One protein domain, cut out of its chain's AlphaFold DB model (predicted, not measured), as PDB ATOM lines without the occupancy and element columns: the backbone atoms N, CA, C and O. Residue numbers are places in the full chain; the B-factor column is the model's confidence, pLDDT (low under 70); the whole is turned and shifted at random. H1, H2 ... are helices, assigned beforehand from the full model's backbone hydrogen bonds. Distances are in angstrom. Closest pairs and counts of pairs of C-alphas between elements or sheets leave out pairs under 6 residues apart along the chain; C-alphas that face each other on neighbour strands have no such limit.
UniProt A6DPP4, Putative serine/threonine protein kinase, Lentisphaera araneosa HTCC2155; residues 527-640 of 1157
ATOM      1  N   ILE A 527      47.942   3.393   7.707       77.00
ATOM      2  CA  ILE A 527      46.777   2.688   8.251       77.00
ATOM      3  C   ILE A 527      46.898   1.180   8.013       77.00
ATOM      4  O   ILE A 527      46.746   0.691   6.891       77.00
ATOM      5  N   ASP A 528      47.091   0.416   9.087       78.06
ATOM      6  CA  ASP A 528      46.986  -1.042   9.034       78.06
ATOM      7  C   ASP A 528      45.516  -1.494   8.954       78.06
ATOM      8  O   ASP A 528      44.776  -1.453   9.939       78.06
ATOM      9  N   ARG A 529      45.103  -1.976   7.773       81.56
ATOM     10  CA  ARG A 529      43.782  -2.589   7.562       81.56
ATOM     11  C   ARG A 529      43.645  -3.952   8.246       81.56
ATOM     12  O   ARG A 529      42.519  -4.343   8.552       81.56
ATOM     13  N   THR A 530      44.736  -4.692   8.462       80.56
ATOM     14  CA  THR A 530      44.640  -6.053   9.005       80.56
ATOM     15  C   THR A 530      44.097  -6.037  10.426       80.56
ATOM     16  O   THR A 530      43.090  -6.708  10.652       80.56
ATOM     17  N   TRP A 531      44.600  -5.146  11.293       88.00
ATOM     18  CA  TRP A 531      44.036  -4.878  12.623       88.00
ATOM     19  C   TRP A 531      42.516  -4.645  12.611       88.00
ATOM     20  O   TRP A 531      41.790  -5.327  13.329       88.00
ATOM     21  N   TYR A 532      42.001  -3.744  11.759       84.81
ATOM     22  CA  TYR A 532      40.550  -3.499  11.669       84.81
ATOM     23  C   TYR A 532      39.791  -4.750  11.231       84.81
ATOM     24  O   TYR A 532      38.739  -5.070  11.777       84.81
ATOM     25  N   SER A 533      40.344  -5.484  10.266       78.81
ATOM     26  CA  SER A 533      39.734  -6.711   9.769       78.81
ATOM     27  C   SER A 533      39.773  -7.865  10.775       78.81
ATOM     28  O   SER A 533      39.085  -8.856  10.553       78.81
ATOM     29  N   GLU A 534      40.577  -7.789  11.835       81.69
ATOM     30  CA  GLU A 534      40.627  -8.783  12.912       81.69
ATOM     31  C   GLU A 534      39.743  -8.351  14.085       81.69
ATOM     32  O   GLU A 534      38.866  -9.118  14.474       81.69
ATOM     33  N   ALA A 535      39.850  -7.098  14.541       80.56
ATOM     34  CA  ALA A 535      39.002  -6.538  15.596       80.56
ATOM     35  C   ALA A 535      37.497  -6.602  15.247       80.56
ATOM     36  O   ALA A 535      36.674  -6.965  16.082       80.56
ATOM     37  N   LEU A 536      37.120  -6.345  13.986       79.31
ATOM     38  CA  LEU A 536      35.729  -6.472  13.514       79.31
ATOM     39  C   LEU A 536      35.253  -7.930  13.322       79.31
ATOM     40  O   LEU A 536      34.090  -8.145  12.981       79.31
ATOM     41  N   LYS A 537      36.124  -8.933  13.515       71.56
ATOM     42  CA  LYS A 537      35.778 -10.370  13.497       71.56
ATOM     43  C   LYS A 537      35.709 -10.996  14.892       71.56
ATOM     44  O   LYS A 537      35.382 -12.181  14.991       71.56
ATOM     45  N   GLU A 538      36.016 -10.249  15.950       72.25
ATOM     46  CA  GLU A 538      35.814 -10.720  17.320       72.25
ATOM     47  C   GLU A 538      34.319 -10.977  17.593       72.25
ATOM     48  O   GLU A 538      33.442 -10.474  16.886       72.25
ATOM     49  N   ALA A 539      34.010 -11.814  18.588       55.78
ATOM     50  CA  ALA A 539      32.625 -12.202  18.875       55.78
ATOM     51  C   ALA A 539      31.759 -10.994  19.284       55.78
ATOM     52  O   ALA A 539      30.617 -10.873  18.836       55.78
ATOM     53  N   GLU A 540      32.350 -10.086  20.065       66.19
ATOM     54  CA  GLU A 540      31.792  -8.805  20.502       66.19
ATOM     55  C   GLU A 540      32.841  -7.698  20.261       66.19
ATOM     56  O   GLU A 540      33.657  -7.429  21.142       66.19
ATOM     57  N   PRO A 541      32.889  -7.075  19.066       75.44
ATOM     58  CA  PRO A 541      33.881  -6.045  18.760       75.44
ATOM     59  C   PRO A 541      33.713  -4.794  19.631       75.44
ATOM     60  O   PRO A 541      32.624  -4.214  19.692       75.44
ATOM     61  N   ASP A 542      34.801  -4.311  20.240       83.25
ATOM     62  CA  ASP A 542      34.803  -3.023  20.944       83.25
ATOM     63  C   ASP A 542      34.767  -1.854  19.946       83.25
ATOM     64  O   ASP A 542      35.779  -1.256  19.566       83.25
ATOM     65  N   PHE A 543      33.553  -1.503  19.529       83.69
ATOM     66  CA  PHE A 543      33.291  -0.382  18.636       83.69
ATOM     67  C   PHE A 543      33.668   0.997  19.206       83.69
ATOM     68  O   PHE A 543      33.723   1.952  18.426       83.69
ATOM     69  N   ALA A 544      33.927   1.136  20.513       78.62
ATOM     70  CA  ALA A 544      34.451   2.375  21.082       78.62
ATOM     71  C   ALA A 544      35.955   2.478  20.803       78.62
ATOM     72  O   ALA A 544      36.373   3.411  20.118       78.62
ATOM     73  N   SER A 545      36.749   1.474  21.196       82.69
ATOM     74  CA  SER A 545      38.193   1.436  20.909       82.69
ATOM     75  C   SER A 545      38.496   1.429  19.404       82.69
ATOM     76  O   SER A 545      39.389   2.143  18.940       82.69
ATOM     77  N   ILE A 546      37.719   0.681  18.608       85.75
ATOM     78  CA  ILE A 546      37.824   0.688  17.138       85.75
ATOM     79  C   ILE A 546      37.482   2.079  16.581       85.75
ATOM     80  O   ILE A 546      38.154   2.548  15.662       85.75
ATOM     81  N   GLY A 547      36.478   2.761  17.142       82.88
ATOM     82  CA  GLY A 547      36.078   4.111  16.742       82.88
ATOM     83  C   GLY A 547      37.107   5.190  17.096       82.88
ATOM     84  O   GLY A 547      37.373   6.071  16.278       82.88
ATOM     85  N   GLU A 548      37.727   5.123  18.277       84.62
ATOM     86  CA  GLU A 548      38.815   6.031  18.664       84.62
ATOM     87  C   GLU A 548      40.041   5.841  17.768       84.62
ATOM     88  O   GLU A 548      40.544   6.819  17.205       84.62
ATOM     89  N   LYS A 549      40.475   4.590  17.555       85.56
ATOM     90  CA  LYS A 549      41.588   4.294  16.646       85.56
ATOM     91  C   LYS A 549      41.266   4.725  15.216       85.56
ATOM     92  O   LYS A 549      42.112   5.354  14.590       85.56
ATOM     93  N   PHE A 550      40.046   4.488  14.724       88.44
ATOM     94  CA  PHE A 550      39.647   4.903  13.378       88.44
ATOM     95  C   PHE A 550      39.675   6.421  13.202       88.44
ATOM     96  O   PHE A 550      40.207   6.904  12.204       88.44
ATOM     97  N   ASN A 551      39.169   7.187  14.170       84.50
ATOM     98  CA  ASN A 551      39.239   8.646  14.116       84.50
ATOM     99  C   ASN A 551      40.686   9.158  14.209       84.50
ATOM    100  O   ASN A 551      41.037  10.102  13.506       84.50
ATOM    101  N   ASN A 552      41.544   8.534  15.021       84.00
ATOM    102  CA  ASN A 552      42.955   8.907  15.090       84.00
ATOM    103  C   ASN A 552      43.708   8.564  13.792       84.00
ATOM    104  O   ASN A 552      44.392   9.425  13.247       84.00
ATOM    105  N   ASP A 553      43.547   7.355  13.255       84.81
ATOM    106  CA  ASP A 553      44.149   6.944  11.983       84.81
ATOM    107  C   ASP A 553      43.684   7.867  10.843       84.81
ATOM    108  O   ASP A 553      44.507   8.408  10.112       84.81
ATOM    109  N   LYS A 554      42.374   8.141  10.753       82.94
ATOM    110  CA  LYS A 554      41.764   9.054   9.774       82.94
ATOM    111  C   LYS A 554      42.301  10.486   9.855       82.94
ATOM    112  O   LYS A 554      42.533  11.095   8.817       82.94
ATOM    113  N   ASN A 555      42.496  11.017  11.062       81.12
ATOM    114  CA  ASN A 555      42.936  12.401  11.278       81.12
ATOM    115  C   ASN A 555      44.455  12.606  11.122       81.12
ATOM    116  O   ASN A 555      44.908  13.745  11.161       81.12
ATOM    117  N   ASN A 556      45.247  11.538  10.982       78.69
ATOM    118  CA  ASN A 556      46.686  11.626  10.705       78.69
ATOM    119  C   ASN A 556      47.062  10.843   9.422       78.69
ATOM    120  O   ASN A 556      48.213  10.448   9.269       78.69
ATOM    121  N   ALA A 557      46.114  10.572   8.519       72.31
ATOM    122  CA  ALA A 557      46.354   9.819   7.286       72.31
ATOM    123  C   ALA A 557      46.939  10.687   6.158       72.31
ATOM    124  O   ALA A 557      46.689  11.887   6.098       72.31
ATOM    125  N   ALA A 558      47.649  10.060   5.216       71.81
ATOM    126  CA  ALA A 558      48.015  10.687   3.943       71.81
ATOM    127  C   ALA A 558      46.846  10.662   2.932       71.81
ATOM    128  O   ALA A 558      46.012   9.750   2.954       71.81
ATOM    129  N   ASP A 559      46.809  11.633   2.011       72.25
ATOM    130  CA  ASP A 559      45.723  11.803   1.028       72.25
ATOM    131  C   ASP A 559      45.498  10.578   0.123       72.25
ATOM    132  O   ASP A 559      44.366  10.267  -0.262       72.25
ATOM    133  N   ASP A 560      46.556   9.830  -0.199       75.50
ATOM    134  CA  ASP A 560      46.464   8.612  -1.008       75.50
ATOM    135  C   ASP A 560      45.729   7.466  -0.280       75.50
ATOM    136  O   ASP A 560      45.149   6.585  -0.923       75.50
ATOM    137  N   GLN A 561      45.645   7.524   1.054       77.56
ATOM    138  CA  GLN A 561      44.919   6.563   1.887       77.56
ATOM    139  C   GLN A 561      43.436   6.926   2.088       77.56
ATOM    140  O   GLN A 561      42.692   6.120   2.648       77.56
ATOM    141  N   ILE A 562      42.933   8.054   1.565       78.19
ATOM    142  CA  ILE A 562      41.518   8.468   1.711       78.19
ATOM    143  C   ILE A 562      40.526   7.386   1.245       78.19
ATOM    144  O   ILE A 562      39.471   7.197   1.856       78.19
ATOM    145  N   ASN A 563      40.850   6.633   0.191       78.06
ATOM    146  CA  ASN A 563      39.993   5.539  -0.284       78.06
ATOM    147  C   ASN A 563      40.043   4.297   0.628       78.06
ATOM    148  O   ASN A 563      39.050   3.578   0.738       78.06
ATOM    149  N   LEU A 564      41.161   4.072   1.327       83.12
ATOM    150  CA  LEU A 564      41.280   3.040   2.357       83.12
ATOM    151  C   LEU A 564      40.470   3.425   3.605       83.12
ATOM    152  O   LEU A 564      39.687   2.607   4.081       83.12
ATOM    153  N   ILE A 565      40.567   4.683   4.054       85.44
ATOM    154  CA  ILE A 565      39.754   5.247   5.148       85.44
ATOM    155  C   ILE A 565      38.262   5.070   4.854       85.44
ATOM    156  O   ILE A 565      37.539   4.545   5.692       85.44
ATOM    157  N   LYS A 566      37.796   5.462   3.659       82.06
ATOM    158  CA  LYS A 566      36.387   5.317   3.247       82.06
ATOM    159  C   LYS A 566      35.926   3.859   3.217       82.06
ATOM    160  O   LYS A 566      34.778   3.584   3.547       82.06
ATOM    161  N   SER A 567      36.805   2.927   2.843       85.19
ATOM    162  CA  SER A 567      36.480   1.503   2.932       85.19
ATOM    163  C   SER A 567      36.353   1.051   4.385       85.19
ATOM    164  O   SER A 567      35.377   0.394   4.701       85.19
ATOM    165  N   ILE A 568      37.281   1.430   5.269       86.31
ATOM    166  CA  ILE A 568      37.249   1.033   6.687       86.31
ATOM    167  C   ILE A 568      36.058   1.681   7.423       86.31
ATOM    168  O   ILE A 568      35.421   1.021   8.235       86.31
ATOM    169  N   ASP A 569      35.686   2.923   7.091       86.31
ATOM    170  CA  ASP A 569      34.473   3.596   7.595       86.31
ATOM    171  C   ASP A 569      33.201   2.792   7.269       86.31
ATOM    172  O   ASP A 569      32.303   2.658   8.099       86.31
ATOM    173  N   ASN A 570      33.135   2.222   6.062       79.88
ATOM    174  CA  ASN A 570      32.032   1.360   5.641       79.88
ATOM    175  C   ASN A 570      32.102  -0.024   6.304       79.88
ATOM    176  O   ASN A 570      31.088  -0.465   6.836       79.88
ATOM    177  N   ASP A 571      33.281  -0.662   6.353       80.25
ATOM    178  CA  ASP A 571      33.493  -1.941   7.048       80.25
ATOM    179  C   ASP A 571      33.039  -1.846   8.532       80.25
ATOM    180  O   ASP A 571      32.369  -2.744   9.046       80.25
ATOM    181  N   ILE A 572      33.344  -0.731   9.219       81.56
ATOM    182  CA  ILE A 572      32.933  -0.461  10.612       81.56
ATOM    183  C   ILE A 572      31.416  -0.237  10.729       81.56
ATOM    184  O   ILE A 572      30.797  -0.750  11.665       81.56
ATOM    185  N   LYS A 573      30.793   0.514   9.809       78.50
ATOM    186  CA  LYS A 573      29.334   0.751   9.818       78.50
ATOM    187  C   LYS A 573      28.548  -0.529   9.565       78.50
ATOM    188  O   LYS A 573      27.617  -0.817  10.313       78.50
ATOM    189  N   GLU A 574      28.953  -1.323   8.577       76.12
ATOM    190  CA  GLU A 574      28.327  -2.610   8.275       76.12
ATOM    191  C   GLU A 574      28.445  -3.575   9.467       76.12
ATOM    192  O   GLU A 574      27.472  -4.232   9.842       76.12
ATOM    193  N   ALA A 575      29.604  -3.609  10.134       74.69
ATOM    194  CA  ALA A 575      29.785  -4.377  11.361       74.69
ATOM    195  C   ALA A 575      28.887  -3.881  12.514       74.69
ATOM    196  O   ALA A 575      28.264  -4.707  13.184       74.69
ATOM    197  N   LYS A 576      28.751  -2.558  12.715       77.31
ATOM    198  CA  LYS A 576      27.823  -1.980  13.708       77.31
ATOM    199  C   LYS A 576      26.365  -2.340  13.422       77.31
ATOM    200  O   LYS A 576      25.664  -2.787  14.327       77.31
ATOM    201  N   GLU A 577      25.906  -2.187  12.181       71.88
ATOM    202  CA  GLU A 577      24.541  -2.564  11.793       71.88
ATOM    203  C   GLU A 577      24.280  -4.055  12.021       71.88
ATOM    204  O   GLU A 577      23.238  -4.431  12.559       71.88
ATOM    205  N   ASN A 578      25.234  -4.917  11.664       67.75
ATOM    206  CA  ASN A 578      25.108  -6.355  11.878       67.75
ATOM    207  C   ASN A 578      25.141  -6.741  13.369       67.75
ATOM    208  O   ASN A 578      24.428  -7.665  13.761       67.75
ATOM    209  N   ALA A 579      25.873  -6.011  14.218       71.38
ATOM    210  CA  ALA A 579      25.818  -6.175  15.672       71.38
ATOM    211  C   ALA A 579      24.450  -5.757  16.250       71.38
ATOM    212  O   ALA A 579      23.825  -6.547  16.959       71.38
ATOM    213  N   VAL A 580      23.915  -4.587  15.866       71.25
ATOM    214  CA  VAL A 580      22.550  -4.157  16.246       71.25
ATOM    215  C   VAL A 580      21.501  -5.184  15.803       71.25
ATOM    216  O   VAL A 580      20.601  -5.523  16.571       71.25
ATOM    217  N   ARG A 581      21.625  -5.746  14.591       64.00
ATOM    218  CA  ARG A 581      20.715  -6.794  14.094       64.00
ATOM    219  C   ARG A 581      20.746  -8.058  14.965       64.00
ATOM    220  O   ARG A 581      19.676  -8.610  15.210       64.00
ATOM    221  N   ARG A 582      21.912  -8.495  15.466       64.75
ATOM    222  CA  ARG A 582      22.029  -9.645  16.394       64.75
ATOM    223  C   ARG A 582      21.321  -9.377  17.724       64.75
ATOM    224  O   ARG A 582      20.436 -10.143  18.092       64.75
ATOM    225  N   ILE A 583      21.610  -8.239  18.356       70.25
ATOM    226  CA  ILE A 583      20.976  -7.797  19.612       70.25
ATOM    227  C   ILE A 583      19.442  -7.788  19.482       70.25
ATOM    228  O   ILE A 583      18.722  -8.320  20.325       70.25
ATOM    229  N   ILE A 584      18.918  -7.244  18.379       70.00
ATOM    230  CA  ILE A 584      17.475  -7.215  18.106       70.00
ATOM    231  C   ILE A 584      16.881  -8.624  17.905       70.00
ATOM    232  O   ILE A 584      15.708  -8.827  18.215       70.00
ATOM    233  N   ILE A 585      17.641  -9.602  17.403       56.19
ATOM    234  CA  ILE A 585      17.192 -11.001  17.263       56.19
ATOM    235  C   ILE A 585      17.145 -11.705  18.626       56.19
ATOM    236  O   ILE A 585      16.171 -12.403  18.913       56.19
ATOM    237  N   GLU A 586      18.144 -11.490  19.478       65.25
ATOM    238  CA  GLU A 586      18.209 -12.074  20.824       65.25
ATOM    239  C   GLU A 586      17.077 -11.545  21.715       65.25
ATOM    240  O   GLU A 586      16.294 -12.338  22.245       65.25
ATOM    241  N   LEU A 587      16.880 -10.219  21.752       65.44
ATOM    242  CA  LEU A 587      15.761  -9.590  22.462       65.44
ATOM    243  C   LEU A 587      14.399 -10.088  21.944       65.44
ATOM    244  O   LEU A 587      13.518 -10.404  22.740       65.44
ATOM    245  N   ARG A 588      14.218 -10.245  20.621       59.91
ATOM    246  CA  ARG A 588      12.994 -10.849  20.048       59.91
ATOM    247  C   ARG A 588      12.759 -12.278  20.544       59.91
ATOM    248  O   ARG A 588      11.606 -12.661  20.735       59.91
ATOM    249  N   SER A 589      13.812 -13.072  20.732       51.75
ATOM    250  CA  SER A 589      13.716 -14.462  21.201       51.75
ATOM    251  C   SER A 589      13.238 -14.540  22.657       51.75
ATOM    252  O   SER A 589      12.324 -15.306  22.988       51.75
ATOM    253  N   GLU A 590      13.784 -13.682  23.522       63.84
ATOM    254  CA  GLU A 590      13.365 -13.562  24.921       63.84
ATOM    255  C   GLU A 590      11.926 -13.032  25.040       63.84
ATOM    256  O   GLU A 590      11.087 -13.649  25.700       63.84
ATOM    257  N   VAL A 591      11.595 -11.966  24.302       59.00
ATOM    258  CA  VAL A 591      10.235 -11.405  24.211       59.00
ATOM    259  C   VAL A 591       9.223 -12.451  23.748       59.00
ATOM    260  O   VAL A 591       8.176 -12.604  24.375       59.00
ATOM    261  N   ASN A 592       9.526 -13.228  22.704       52.94
ATOM    262  CA  ASN A 592       8.646 -14.303  22.235       52.94
ATOM    263  C   ASN A 592       8.454 -15.398  23.299       52.94
ATOM    264  O   ASN A 592       7.347 -15.915  23.467       52.94
ATOM    265  N   THR A 593       9.502 -15.713  24.064       55.00
ATOM    266  CA  THR A 593       9.442 -16.680  25.172       55.00
ATOM    267  C   THR A 593       8.552 -16.181  26.319       55.00
ATOM    268  O   THR A 593       7.792 -16.963  26.894       55.00
ATOM    269  N   LEU A 594       8.590 -14.884  26.639       54.12
ATOM    270  CA  LEU A 594       7.715 -14.257  27.639       54.12
ATOM    271  C   LEU A 594       6.265 -14.137  27.140       54.12
ATOM    272  O   LEU A 594       5.333 -14.471  27.874       54.12
ATOM    273  N   MET A 595       6.060 -13.780  25.869       63.81
ATOM    274  CA  MET A 595       4.745 -13.763  25.213       63.81
ATOM    275  C   MET A 595       4.078 -15.145  25.202       63.81
ATOM    276  O   MET A 595       2.868 -15.240  25.418       63.81
ATOM    277  N   PHE A 596       4.847 -16.221  25.002       51.19
ATOM    278  CA  PHE A 596       4.357 -17.601  25.104       51.19
ATOM    279  C   PHE A 596       3.940 -17.969  26.539       51.19
ATOM    280  O   PHE A 596       2.923 -18.628  26.741       51.19
ATOM    281  N   LYS A 597       4.669 -17.476  27.550       51.59
ATOM    282  CA  LYS A 597       4.327 -17.611  28.980       51.59
ATOM    283  C   LYS A 597       3.214 -16.658  29.455       51.59
ATOM    284  O   LYS A 597       2.876 -16.677  30.635       51.59
ATOM    285  N   LYS A 598       2.651 -15.831  28.562       66.44
ATOM    286  CA  LYS A 598       1.686 -14.747  28.852       66.44
ATOM    287  C   LYS A 598       2.202 -13.655  29.808       66.44
ATOM    288  O   LYS A 598       1.420 -12.928  30.413       66.44
ATOM    289  N   GLN A 599       3.521 -13.500  29.915       67.56
ATOM    290  CA  GLN A 599       4.185 -12.464  30.714       67.56
ATOM    291  C   GLN A 599       4.267 -11.148  29.920       67.56
ATOM    292  O   GLN A 599       5.338 -10.708  29.504       67.56
ATOM    293  N   TYR A 600       3.105 -10.553  29.635       73.06
ATOM    294  CA  TYR A 600       2.959  -9.444  28.681       73.06
ATOM    295  C   TYR A 600       3.614  -8.126  29.127       73.06
ATOM    296  O   TYR A 600       4.108  -7.379  28.285       73.06
ATOM    297  N   THR A 601       3.655  -7.847  30.432       73.50
ATOM    298  CA  THR A 601       4.401  -6.715  31.009       73.50
ATOM    299  C   THR A 601       5.899  -6.881  30.794       73.50
ATOM    300  O   THR A 601       6.563  -6.012  30.237       73.50
ATOM    301  N   ASP A 602       6.406  -8.046  31.174       68.62
ATOM    302  CA  ASP A 602       7.827  -8.373  31.222       68.62
ATOM    303  C   ASP A 602       8.401  -8.393  29.792       68.62
ATOM    304  O   ASP A 602       9.490  -7.884  29.534       68.62
ATOM    305  N   ALA A 603       7.608  -8.877  28.827       65.50
ATOM    306  CA  ALA A 603       7.908  -8.833  27.398       65.50
ATOM    307  C   ALA A 603       8.049  -7.400  26.834       65.50
ATOM    308  O   ALA A 603       8.814  -7.185  25.898       65.50
ATOM    309  N   ILE A 604       7.341  -6.408  27.387       74.38
ATOM    310  CA  ILE A 604       7.525  -4.991  27.021       74.38
ATOM    311  C   ILE A 604       8.800  -4.433  27.673       74.38
ATOM    312  O   ILE A 604       9.530  -3.659  27.047       74.38
ATOM    313  N   GLU A 605       9.100  -4.835  28.911       80.38
ATOM    314  CA  GLU A 605      10.269  -4.343  29.644       80.38
ATOM    315  C   GLU A 605      11.606  -4.777  29.024       80.38
ATOM    316  O   GLU A 605      12.535  -3.971  29.023       80.38
ATOM    317  N   VAL A 606      11.697  -5.963  28.408       77.00
ATOM    318  CA  VAL A 606      12.915  -6.429  27.704       77.00
ATOM    319  C   VAL A 606      13.370  -5.452  26.606       77.00
ATOM    320  O   VAL A 606      14.548  -5.101  26.543       77.00
ATOM    321  N   TYR A 607      12.462  -4.938  25.765       73.94
ATOM    322  CA  TYR A 607      12.841  -3.926  24.765       73.94
ATOM    323  C   TYR A 607      13.128  -2.558  25.387       73.94
ATOM    324  O   TYR A 607      14.030  -1.856  24.926       73.94
ATOM    325  N   LYS A 608      12.357  -2.167  26.407       80.69
ATOM    326  CA  LYS A 608      12.431  -0.847  27.041       80.69
ATOM    327  C   LYS A 608      13.724  -0.651  27.837       80.69
ATOM    328  O   LYS A 608      14.347   0.402  27.737       80.69
ATOM    329  N   ASN A 609      14.121  -1.664  28.605       80.00
ATOM    330  CA  ASN A 609      15.159  -1.563  29.627       80.00
ATOM    331  C   ASN A 609      16.542  -2.056  29.154       80.00
ATOM    332  O   ASN A 609      17.477  -2.015  29.942       80.00
ATOM    333  N   TYR A 610      16.696  -2.496  27.894       82.25
ATOM    334  CA  TYR A 610      18.001  -2.913  27.362       82.25
ATOM    335  C   TYR A 610      19.030  -1.766  27.377       82.25
ATOM    336  O   TYR A 610      18.849  -0.734  26.716       82.25
ATOM    337  N   ASP A 611      20.116  -2.005  28.109       80.75
ATOM    338  CA  ASP A 611      21.220  -1.098  28.436       80.75
ATOM    339  C   ASP A 611      22.598  -1.613  27.963       80.75
ATOM    340  O   ASP A 611      23.626  -1.004  28.260       80.75
ATOM    341  N   GLY A 612      22.620  -2.717  27.206       73.62
ATOM    342  CA  GLY A 612      23.836  -3.350  26.688       73.62
ATOM    343  C   GLY A 612      24.551  -2.578  25.570       73.62
ATOM    344  O   GLY A 612      24.277  -1.410  25.275       73.62
ATOM    345  N   SER A 613      25.508  -3.243  24.918       68.62
ATOM    346  CA  SER A 613      26.277  -2.658  23.815       68.62
ATOM    347  C   SER A 613      25.357  -2.157  22.691       68.62
ATOM    348  O   SER A 613      24.348  -2.770  22.359       68.62
ATOM    349  N   LEU A 614      25.676  -0.993  22.113       77.56
ATOM    350  CA  LEU A 614      24.865  -0.355  21.062       77.56
ATOM    351  C   LEU A 614      23.387  -0.106  21.473       77.56
ATOM    352  O   LEU A 614      22.485  -0.058  20.630       77.56
ATOM    353  N   ALA A 615      23.107   0.084  22.773       76.50
ATOM    354  CA  ALA A 615      21.778   0.457  23.266       76.50
ATOM    355  C   ALA A 615      21.233   1.736  22.597       76.50
ATOM    356  O   ALA A 615      20.036   1.801  22.311       76.50
ATOM    357  N   THR A 616      22.088   2.719  22.302       78.94
ATOM    358  CA  THR A 616      21.700   3.965  21.622       78.94
ATOM    359  C   THR A 616      21.341   3.713  20.158       78.94
ATOM    360  O   THR A 616      20.258   4.092  19.720       78.94
ATOM    361  N   GLU A 617      22.202   3.022  19.406       78.69
ATOM    362  CA  GLU A 617      21.980   2.711  17.988       78.69
ATOM    363  C   GLU A 617      20.804   1.742  17.752       78.69
ATOM    364  O   GLU A 617      20.158   1.792  16.709       78.69
ATOM    365  N   SER A 618      20.477   0.883  18.723       73.00
ATOM    366  CA  SER A 618      19.315  -0.020  18.653       73.00
ATOM    367  C   SER A 618      17.978   0.632  19.043       73.00
ATOM    368  O   SER A 618      16.923   0.053  18.769       73.00
ATOM    369  N   LEU A 619      17.991   1.810  19.680       75.88
ATOM    370  CA  LEU A 619      16.839   2.393  20.384       75.88
ATOM    371  C   LEU A 619      15.599   2.586  19.498       75.88
ATOM    372  O   LEU A 619      14.498   2.204  19.889       75.88
ATOM    373  N   GLU A 620      15.764   3.132  18.293       74.56
ATOM    374  CA  GLU A 620      14.652   3.383  17.364       74.56
ATOM    375  C   GLU A 620      13.979   2.075  16.911       74.56
ATOM    376  O   GLU A 620      12.750   1.957  16.912       74.56
ATOM    377  N   THR A 621      14.782   1.039  16.641       66.88
ATOM    378  CA  THR A 621      14.276  -0.297  16.286       66.88
ATOM    379  C   THR A 621      13.591  -0.977  17.478       66.88
ATOM    380  O   THR A 621      12.542  -1.598  17.301       66.88
ATOM    381  N   ARG A 622      14.130  -0.836  18.701       80.06
ATOM    382  CA  ARG A 622      13.494  -1.347  19.932       80.06
ATOM    383  C   ARG A 622      12.145  -0.677  20.194       80.06
ATOM    384  O   ARG A 622      11.178  -1.376  20.484       80.06
ATOM    385  N   ASN A 623      12.048   0.642  20.014       73.00
ATOM    386  CA  ASN A 623      10.800   1.388  20.186       73.00
ATOM    387  C   ASN A 623       9.728   0.962  19.169       73.00
ATOM    388  O   ASN A 623       8.608   0.649  19.565       73.00
ATOM    389  N   SER A 624      10.076   0.851  17.881       64.94
ATOM    390  CA  SER A 624       9.155   0.345  16.849       64.94
ATOM    391  C   SER A 624       8.617  -1.058  17.180       64.94
ATOM    392  O   SER A 624       7.424  -1.331  17.034       64.94
ATOM    393  N   LEU A 625       9.475  -1.948  17.692       57.34
ATOM    394  CA  LEU A 625       9.069  -3.297  18.095       57.34
ATOM    395  C   LEU A 625       8.220  -3.321  19.366       57.34
ATOM    396  O   LEU A 625       7.305  -4.138  19.456       57.34
ATOM    397  N   MET A 626       8.484  -2.425  20.314       75.50
ATOM    398  CA  MET A 626       7.697  -2.276  21.535       75.50
ATOM    399  C   MET A 626       6.264  -1.799  21.247       75.50
ATOM    400  O   MET A 626       5.331  -2.331  21.847       75.50
ATOM    401  N   GLU A 627       6.053  -0.864  20.314       69.06
ATOM    402  CA  GLU A 627       4.692  -0.441  19.936       69.06
ATOM    403  C   GLU A 627       3.924  -1.543  19.190       69.06
ATOM    404  O   GLU A 627       2.776  -1.832  19.534       69.06
ATOM    405  N   ASN A 628       4.575  -2.254  18.263       56.03
ATOM    406  CA  ASN A 628       3.972  -3.423  17.610       56.03
ATOM    407  C   ASN A 628       3.594  -4.516  18.631       56.03
ATOM    408  O   ASN A 628       2.511  -5.101  18.554       56.03
ATOM    409  N   LEU A 629       4.452  -4.764  19.628       60.09
ATOM    410  CA  LEU A 629       4.190  -5.720  20.705       60.09
ATOM    411  C   LEU A 629       2.973  -5.311  21.552       60.09
ATOM    412  O   LEU A 629       2.127  -6.155  21.850       60.09
ATOM    413  N   LYS A 630       2.845  -4.021  21.895       69.19
ATOM    414  CA  LYS A 630       1.676  -3.481  22.611       69.19
ATOM    415  C   LYS A 630       0.375  -3.685  21.829       69.19
ATOM    416  O   LYS A 630      -0.623  -4.035  22.456       69.19
ATOM    417  N   SER A 631       0.375  -3.525  20.501       61.84
ATOM    418  CA  SER A 631      -0.815  -3.826  19.685       61.84
ATOM    419  C   SER A 631      -1.182  -5.308  19.769       61.84
ATOM    420  O   SER A 631      -2.297  -5.641  20.155       61.84
ATOM    421  N   ILE A 632      -0.220  -6.211  19.557       55.28
ATOM    422  CA  ILE A 632      -0.452  -7.665  19.630       55.28
ATOM    423  C   ILE A 632      -0.987  -8.090  21.013       55.28
ATOM    424  O   ILE A 632      -1.833  -8.980  21.109       55.28
ATOM    425  N   ILE A 633      -0.523  -7.454  22.095       63.56
ATOM    426  CA  ILE A 633      -1.042  -7.673  23.456       63.56
ATOM    427  C   ILE A 633      -2.479  -7.139  23.592       63.56
ATOM    428  O   ILE A 633      -3.339  -7.847  24.113       63.56
ATOM    429  N   LYS A 634      -2.763  -5.926  23.100       64.75
ATOM    430  CA  LYS A 634      -4.101  -5.304  23.093       64.75
ATOM    431  C   LYS A 634      -5.127  -6.180  22.364       64.75
ATOM    432  O   LYS A 634      -6.208  -6.414  22.900       64.75
ATOM    433  N   ASP A 635      -4.763  -6.725  21.207       56.06
ATOM    434  CA  ASP A 635      -5.643  -7.560  20.384       56.06
ATOM    435  C   ASP A 635      -5.895  -8.936  21.032       56.06
ATOM    436  O   ASP A 635      -7.029  -9.420  21.071       56.06
ATOM    437  N   LYS A 636      -4.871  -9.541  21.657       53.31
ATOM    438  CA  LYS A 636      -5.048 -10.774  22.448       53.31
ATOM    439  C   LYS A 636      -5.924 -10.558  23.682       53.31
ATOM    440  O   LYS A 636      -6.813 -11.370  23.931       53.31
ATOM    441  N   LEU A 637      -5.750  -9.454  24.408       55.84
ATOM    442  CA  LEU A 637      -6.628  -9.096  25.529       55.84
ATOM    443  C   LEU A 637      -8.078  -8.868  25.062       55.84
ATOM    444  O   LEU A 637      -9.008  -9.318  25.731       55.84
ATOM    445  N   ALA A 638      -8.282  -8.250  23.892       52.06
ATOM    446  CA  ALA A 638      -9.606  -8.073  23.291       52.06
ATOM    447  C   ALA A 638     -10.283  -9.404  22.903       52.06
ATOM    448  O   ALA A 638     -11.504  -9.515  23.005       52.06
ATOM    449  N   SER A 639      -9.513 -10.439  22.538       46.56
ATOM    450  CA  SER A 639     -10.036 -11.795  22.284       46.56
ATOM    451  C   SER A 639     -10.470 -12.577  23.541       46.56
ATOM    452  O   SER A 639     -10.983 -13.689  23.421       46.56
ATOM    453  N   GLY A 640     -10.316 -12.002  24.742       47.56
ATOM    454  CA  GLY A 640     -10.824 -12.563  26.004       47.56
ATOM    455  C   GLY A 640      -9.799 -13.305  26.870       47.56
ATOM    456  O   GLY A 640     -10.176 -13.861  27.905       47.56
TER     457      GLY A 640
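This is residues 527 to 640 of the 1157 residues of the protein "Putative serine/threonine protein kinase" of Lentisphaera araneosa HTCC2155 (UniProt A6DPP4). A loose rod is built along one long helix, H3, with short H1 and H2 beside its first half and H4 and H5 towards its other end. H3, H4 and H5 form an up-and-down bundle, each running against the one before. The 114 printed residues are all helix in class, with five named helices, H1 to H5; radius of gyration of the C-alphas 19.2 A, spans 67 by 21 by 17 A.

H1, residues 529 to 535, is close to but not clearly touching H2, residues 543 to 555. H2 and H3, residues 559 to 596, a hairpin, only just touch, with 3 pairs of C-alphas within 8 A; the closest, Lys 554 and Ile 565, are 6.3 A apart. H4, residues 600 to 609, touches H3 at a shallow tilt of 20 degrees, opposite ways; closest C-alphas Val 591 and Ala 603, 4.7 A. H5, residues 615 to 638, touches H4; closest C-alphas Tyr 607 and Arg 622, 5.5 A. Every O i to N i+4 pair is within hydrogen-bond range in H1 and H2, 32 of 34 in H3, 5 of 6 in H4, 18 of 20 in H5.

H1 begins at C-alpha 529 (43.782, -2.589, 7.562). H3 is 56.2 A long, H5 32.5 A, ending at C-alpha 638 (-9.606, -8.073, 23.291).

The printed part has no cut and no long link. Residues 635 to 640 stand free; pLDDT is under 70 in 40 residues, among them 585 to 599 and 627 to 640.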